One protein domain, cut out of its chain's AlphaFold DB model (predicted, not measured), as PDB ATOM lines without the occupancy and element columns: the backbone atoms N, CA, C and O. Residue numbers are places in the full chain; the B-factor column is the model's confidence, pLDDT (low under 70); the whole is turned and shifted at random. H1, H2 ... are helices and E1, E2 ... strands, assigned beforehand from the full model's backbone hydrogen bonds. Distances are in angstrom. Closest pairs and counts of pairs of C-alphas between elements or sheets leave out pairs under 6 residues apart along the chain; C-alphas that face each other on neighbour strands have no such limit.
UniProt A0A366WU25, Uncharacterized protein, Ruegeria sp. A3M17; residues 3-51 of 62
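This is residues 3 to 51 of the 62 residues of an uncharacterized protein of Ruegeria sp. A3M17 (UniProt A0A366WU25). A small three-stranded sheet makes a head at one end, and one long helix, H1, sticks out from it like a handle, with no contact between the two. The printed part has 49 residues, in the order H1, E1, E2, E3; the sheet, E1 - E2 - E3, is antiparallel, and the class is mixed. The whole is an extended rod of 52 by 19 by 13 A, with a radius of gyration of the C-alphas of 16.7 A.

Strands E1, residues 31 to 34, E2, residues 39 to 42, and E3, residues 48 to 50, form a meander, each strand the antiparallel neighbour of the one before. In the hairpin E1 and E2, N 32 and O 41 are 2.8 A apart, within hydrogen-bond range. In the hairpin E2 and E3, N 40 and O 49 are 2.8 A apart, also within range. H1, residues 3 to 22, is not on the sheet; 15 of its 16 O i to N i+4 pairs are within range.

H1 runs 28.5 A from C-alpha 3 at (-48.954, 24.063, -11.476) to C-alpha 22. E2 measures 10.0 A, E1 9.7 A and E3 6.7 A, ending at C-alpha 50 at (-31.188, -5.122, -42.884).

The C-alphas farthest apart, of Ile 3 and Lys 36, are 52.6 A apart. Residues 3 to 26 stand free. The printed part has no cut and no long link, and no printed residue is under 70 in pLDDT.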
ATOM      1  N   ILE A   3     -48.249  25.187 -10.830       94.94
ATOM      2  CA  ILE A   3     -48.954  24.063 -11.476       94.94
ATOM      3  C   ILE A   3     -48.426  23.812 -12.894       94.94
ATOM      4  O   ILE A   3     -48.192  22.674 -13.284       94.94
ATOM      5  N   LEU A   4     -48.179  24.886 -13.647       93.69
ATOM      6  CA  LEU A   4     -47.676  24.802 -15.017       93.69
ATOM      7  C   LEU A   4     -46.279  24.160 -15.057       93.69
ATOM      8  O   LEU A   4     -46.024  23.321 -15.915       93.69
ATOM      9  N   LEU A   5     -45.418  24.465 -14.076       94.56
ATOM     10  CA  LEU A   5     -44.098  23.841 -13.935       94.56
ATOM     11  C   LEU A   5     -44.194  22.347 -13.610       94.56
ATOM     12  O   LEU A   5     -43.416  21.566 -14.149       94.56
ATOM     13  N   LEU A   6     -45.157  21.936 -12.779       96.00
ATOM     14  CA  LEU A   6     -45.375  20.520 -12.464       96.00
ATOM     15  C   LEU A   6     -45.852  19.728 -13.685       96.00
ATOM     16  O   LEU A   6     -45.364  18.624 -13.920       96.00
ATOM     17  N   ILE A   7     -46.752  20.298 -14.493       96.69
ATOM     18  CA  ILE A   7     -47.205  19.674 -15.745       96.69
ATOM     19  C   ILE A   7     -46.034  19.534 -16.720       96.69
ATOM     20  O   ILE A   7     -45.840  18.466 -17.299       96.69
ATOM     21  N   LEU A   8     -45.226  20.586 -16.873       96.19
ATOM     22  CA  LEU A   8     -44.058  20.572 -17.753       96.19
ATOM     23  C   LEU A   8     -43.027  19.537 -17.294       96.19
ATOM     24  O   LEU A   8     -42.564  18.739 -18.105       96.19
ATOM     25  N   ALA A   9     -42.725  19.494 -15.995       96.12
ATOM     26  CA  ALA A   9     -41.836  18.492 -15.421       96.12
ATOM     27  C   ALA A   9     -42.374  17.075 -15.667       96.12
ATOM     28  O   ALA A   9     -41.660  16.239 -16.217       96.12
ATOM     29  N   GLY A  10     -43.647  16.818 -15.349       97.56
ATOM     30  CA  GLY A  10     -44.289  15.524 -15.585       97.56
ATOM     31  C   GLY A  10     -44.244  15.102 -17.056       97.56
ATOM     32  O   GLY A  10     -43.890  13.962 -17.356       97.56
ATOM     33  N   GLY A  11     -44.518  16.028 -17.979       96.69
ATOM     34  CA  GLY A  11     -44.442  15.787 -19.421       96.69
ATOM     35  C   GLY A  11     -43.025  15.461 -19.896       96.69
ATOM     36  O   GLY A  11     -42.835  14.512 -20.656       96.69
ATOM     37  N   VAL A  12     -42.017  16.189 -19.408       95.69
ATOM     38  CA  VAL A  12     -40.603  15.926 -19.719       95.69
ATOM     39  C   VAL A  12     -40.185  14.545 -19.210       95.69
ATOM     40  O   VAL A  12     -39.589  13.774 -19.963       95.69
ATOM     41  N   PHE A  13     -40.539  14.188 -17.972       95.81
ATOM     42  CA  PHE A  13     -40.250  12.861 -17.419       95.81
ATOM     43  C   PHE A  13     -40.949  11.744 -18.202       95.81
ATOM     44  O   PHE A  13     -40.304  10.759 -18.570       95.81
ATOM     45  N   ALA A  14     -42.237  11.907 -18.515       94.88
ATOM     46  CA  ALA A  14     -42.985  10.952 -19.328       94.88
ATOM     47  C   ALA A  14     -42.358  10.781 -20.722       94.88
ATOM     48  O   ALA A  14     -42.189   9.654 -21.192       94.88
ATOM     49  N   TYR A  15     -41.940  11.881 -21.353       92.31
ATOM     50  CA  TYR A  15     -41.249  11.856 -22.639       92.31
ATOM     51  C   TYR A  15     -39.919  11.099 -22.565       92.31
ATOM     52  O   TYR A  15     -39.653  10.250 -23.416       92.31
ATOM     53  N   PHE A  16     -39.093  11.349 -21.545       88.81
ATOM     54  CA  PHE A  16     -37.824  10.635 -21.380       88.81
ATOM     55  C   PHE A  16     -38.021   9.136 -21.120       88.81
ATOM     56  O   PHE A  16     -37.282   8.329 -21.688       88.81
ATOM     57  N   LEU A  17     -39.030   8.752 -20.330       88.50
ATOM     58  CA  LEU A  17     -39.387   7.346 -20.097       88.50
ATOM     59  C   LEU A  17     -39.885   6.651 -21.368       88.50
ATOM     60  O   LEU A  17     -39.561   5.491 -21.617       88.50
ATOM     61  N   TRP A  18     -40.665   7.346 -22.191       89.94
ATOM     62  CA  TRP A  18     -41.106   6.808 -23.473       89.94
ATOM     63  C   TRP A  18     -39.946   6.691 -24.472       89.94
ATOM     64  O   TRP A  18     -39.792   5.670 -25.150       89.94
ATOM     65  N   ARG A  19     -39.075   7.703 -24.527       85.12
ATOM     66  CA  ARG A  19     -37.904   7.729 -25.410       85.12
ATOM     67  C   ARG A  19     -36.888   6.641 -25.070       85.12
ATOM     68  O   ARG A  19     -36.345   6.033 -25.986       85.12
ATOM     69  N   SER A  20     -36.658   6.363 -23.786       82.06
ATOM     70  CA  SER A  20     -35.732   5.304 -23.361       82.06
ATOM     71  C   SER A  20     -36.220   3.899 -23.723       82.06
ATOM     72  O   SER A  20     -35.404   3.001 -23.916       82.06
ATOM     73  N   ARG A  21     -37.540   3.703 -23.860       81.25
ATOM     74  CA  ARG A  21     -38.136   2.430 -24.298       81.25
ATOM     75  C   ARG A  21     -38.185   2.268 -25.816       81.25
ATOM     76  O   ARG A  21     -38.133   1.144 -26.302       81.25
ATOM     77  N   THR A  22     -38.312   3.361 -26.563       80.06
ATOM     78  CA  THR A  22     -38.446   3.318 -28.031       80.06
ATOM     79  C   THR A  22     -37.112   3.390 -28.767       80.06
ATOM     80  O   THR A  22     -37.010   2.877 -29.882       80.06
ATOM     81  N   SER A  23     -36.078   3.977 -28.157       78.00
ATOM     82  CA  SER A  23     -34.738   4.011 -28.730       78.00
ATOM     83  C   SER A  23     -33.669   3.694 -27.693       78.00
ATOM     84  O   SER A  23     -33.544   4.375 -26.679       78.00
ATOM     85  N   SER A  24     -32.857   2.680 -27.993       75.88
ATOM     86  CA  SER A  24     -31.672   2.319 -27.208       75.88
ATOM     87  C   SER A  24     -30.372   2.769 -27.881       75.88
ATOM     88  O   SER A  24     -29.298   2.262 -27.550       75.88
ATOM     89  N   LEU A  25     -30.442   3.717 -28.830       77.38
ATOM     90  CA  LEU A  25     -29.245   4.323 -29.414       77.38
ATOM     91  C   LEU A  25     -28.464   5.059 -28.322       77.38
ATOM     92  O   LEU A  25     -28.798   6.174 -27.917       77.38
ATOM     93  N   SER A  26     -27.402   4.419 -27.846       76.75
ATOM     94  CA  SER A  26     -26.396   5.053 -27.006       76.75
ATOM     95  C   SER A  26     -25.462   5.920 -27.860       76.75
ATOM     96  O   SER A  26     -25.415   5.796 -29.085       76.75
ATOM     97  N   ARG A  27     -24.659   6.774 -27.211       74.50
ATOM     98  CA  ARG A  27     -23.613   7.573 -27.886       74.50
ATOM     99  C   ARG A  27     -22.579   6.720 -28.630       74.50
ATOM    100  O   ARG A  27     -21.936   7.227 -29.550       74.50
ATOM    101  N   ASP A  28     -22.432   5.458 -28.241       77.38
ATOM    102  CA  ASP A  28     -21.502   4.524 -28.869       77.38
ATOM    103  C   ASP A  28     -22.060   3.953 -30.174       77.38
ATOM    104  O   ASP A  28     -21.302   3.630 -31.085       77.38
ATOM    105  N   CYS A  29     -23.383   3.845 -30.312       83.88
ATOM    106  CA  CYS A  29     -23.985   3.239 -31.491       83.88
ATOM    107  C   CYS A  29     -24.046   4.222 -32.666       83.88
ATOM    108  O   CYS A  29     -24.914   5.089 -32.752       83.88
ATOM    109  N   ARG A  30     -23.100   4.067 -33.599       86.94
ATOM    110  CA  ARG A  30     -22.942   4.909 -34.794       86.94
ATOM    111  C   ARG A  30     -23.370   4.165 -36.051       86.94
ATOM    112  O   ARG A  30     -22.533   3.659 -36.797       86.94
ATOM    113  N   TRP A  31     -24.671   4.112 -36.288       89.19
ATOM    114  CA  TRP A  31     -25.238   3.488 -37.479       89.19
ATOM    115  C   TRP A  31     -24.936   4.289 -38.752       89.19
ATOM    116  O   TRP A  31     -25.131   5.503 -38.803       89.19
ATOM    117  N   ARG A  32     -24.460   3.598 -39.790       89.06
ATOM    118  CA  ARG A  32     -24.226   4.128 -41.137       89.06
ATOM    119  C   ARG A  32     -25.009   3.304 -42.150       89.06
ATOM    120  O   ARG A  32     -25.018   2.080 -42.076       89.06
ATOM    121  N   GLN A  33     -25.649   3.975 -43.100       91.94
ATOM    122  CA  GLN A  33     -26.426   3.307 -44.137       91.94
ATOM    123  C   GLN A  33     -25.547   2.966 -45.343       91.94
ATOM    124  O   GLN A  33     -25.051   3.860 -46.032       91.94
ATOM    125  N   HIS A  34     -25.430   1.680 -45.654       89.88
ATOM    126  CA  HIS A  34     -24.882   1.183 -46.910       89.88
ATOM    127  C   HIS A  34     -26.011   1.077 -47.937       89.88
ATOM    128  O   HIS A  34     -26.613   0.027 -48.140       89.88
ATOM    129  N   ARG A  35     -26.318   2.201 -48.601       85.25
ATOM    130  CA  ARG A  35     -27.451   2.305 -49.545       85.25
ATOM    131  C   ARG A  35     -27.389   1.321 -50.715       85.25
ATOM    132  O   ARG A  35     -28.438   0.915 -51.191       85.25
ATOM    133  N   LYS A  36     -26.185   0.948 -51.167       85.81
ATOM    134  CA  LYS A  36     -26.001  -0.048 -52.237       85.81
ATOM    135  C   LYS A  36     -26.486  -1.440 -51.829       85.81
ATOM    136  O   LYS A  36     -27.016  -2.158 -52.660       85.81
ATOM    137  N   GLU A  37     -26.298  -1.791 -50.563       85.50
ATOM    138  CA  GLU A  37     -26.604  -3.119 -50.022       85.50
ATOM    139  C   GLU A  37     -27.945  -3.141 -49.274       85.50
ATOM    140  O   GLU A  37     -28.449  -4.206 -48.944       85.50
ATOM    141  N   GLY A  38     -28.547  -1.975 -49.006       89.06
ATOM    142  CA  GLY A  38     -29.786  -1.882 -48.228       89.06
ATOM    143  C   GLY A  38     -29.603  -2.280 -46.759       89.06
ATOM    144  O   GLY A  38     -30.559  -2.696 -46.103       89.06
ATOM    145  N   VAL A  39     -28.373  -2.163 -46.250       91.25
ATOM    146  CA  VAL A  39     -27.983  -2.573 -44.898       91.25
ATOM    147  C   VAL A  39     -27.517  -1.363 -44.103       91.25
ATOM    148  O   VAL A  39     -26.859  -0.454 -44.614       91.25
ATOM    149  N   TRP A  40     -27.844  -1.351 -42.821       91.88
ATOM    150  CA  TRP A  40     -27.244  -0.469 -41.838       91.88
ATOM    151  C   TRP A  40     -26.132  -1.202 -41.115       91.88
ATOM    152  O   TRP A  40     -26.324  -2.326 -40.667       91.88
ATOM    153  N   VAL A  41     -24.983  -0.550 -40.972       90.00
ATOM    154  CA  VAL A  41     -23.825  -1.094 -40.263       90.00
ATOM    155  C   VAL A  41     -23.410  -0.118 -39.175       90.00
ATOM    156  O   VAL A  41     -23.276   1.086 -39.412       90.00
ATOM    157  N   CYS A  42     -23.222  -0.611 -37.957       90.06
ATOM    158  CA  CYS A  42     -22.719   0.191 -36.857       90.06
ATOM    159  C   CYS A  42     -21.196   0.326 -36.968       90.06
ATOM    160  O   CYS A  42     -20.468  -0.654 -36.854       90.06
ATOM    161  N   ALA A  43     -20.696   1.552 -37.115       88.44
ATOM    162  CA  ALA A  43     -19.263   1.834 -37.223       88.44
ATOM    163  C   ALA A  43     -18.473   1.575 -35.926       88.44
ATOM    164  O   ALA A  43     -17.248   1.614 -35.946       88.44
ATOM    165  N   PHE A  44     -19.157   1.368 -34.796       86.62
ATOM    166  CA  PHE A  44     -18.521   1.131 -33.500       86.62
ATOM    167  C   PHE A  44     -18.446  -0.356 -33.140       86.62
ATOM    168  O   PHE A  44     -17.371  -0.844 -32.817       86.62
ATOM    169  N   CYS A  45     -19.571  -1.079 -33.189       85.88
ATOM    170  CA  CYS A  45     -19.616  -2.501 -32.827       85.88
ATOM    171  C   CYS A  45     -19.657  -3.458 -34.026       85.88
ATOM    172  O   CYS A  45     -19.591  -4.662 -33.820       85.88
ATOM    173  N   GLY A  46     -19.801  -2.962 -35.258       87.62
ATOM    174  CA  GLY A  46     -19.904  -3.803 -36.455       87.62
ATOM    175  C   GLY A  46     -21.258  -4.492 -36.650       87.62
ATOM    176  O   GLY A  46     -21.419  -5.221 -37.625       87.62
ATOM    177  N   ALA A  47     -22.236  -4.260 -35.766       88.50
ATOM    178  CA  ALA A  47     -23.577  -4.825 -35.904       88.50
ATOM    179  C   ALA A  47     -24.221  -4.416 -37.234       88.50
ATOM    180  O   ALA A  47     -24.043  -3.284 -37.691       88.50
ATOM    181  N   GLN A  48     -24.990  -5.327 -37.826       90.62
ATOM    182  CA  GLN A  48     -25.655  -5.120 -39.108       90.62
ATOM    183  C   GLN A  48     -27.161  -5.278 -38.945       90.62
ATOM    184  O   GLN A  48     -27.625  -6.204 -38.284       90.62
ATOM    185  N   GLN A  49     -27.927  -4.385 -39.559       88.50
ATOM    186  CA  GLN A  49     -29.379  -4.464 -39.597       88.50
ATOM    187  C   GLN A  49     -29.850  -4.260 -41.033       88.50
ATOM    188  O   GLN A  49     -29.554  -3.243 -41.659       88.50
ATOM    189  N   GLN A  50     -30.583  -5.234 -41.562       88.62
ATOM    190  CA  GLN A  50     -31.188  -5.122 -42.884       88.62
ATOM    191  C   GLN A  50     -32.394  -4.183 -42.842       88.62
ATOM    192  O   GLN A  50     -33.155  -4.167 -41.871       88.62
ATOM    193  N   GLY A  51     -32.582  -3.421 -43.918       84.38
ATOM    194  CA  GLY A  51     -33.761  -2.590 -44.115       84.38
ATOM    195  C   GLY A  51     -33.439  -1.143 -44.465       84.38
ATOM    196  O   GLY A  51     -32.340  -0.629 -44.265       84.38
TER     197      GLY A  51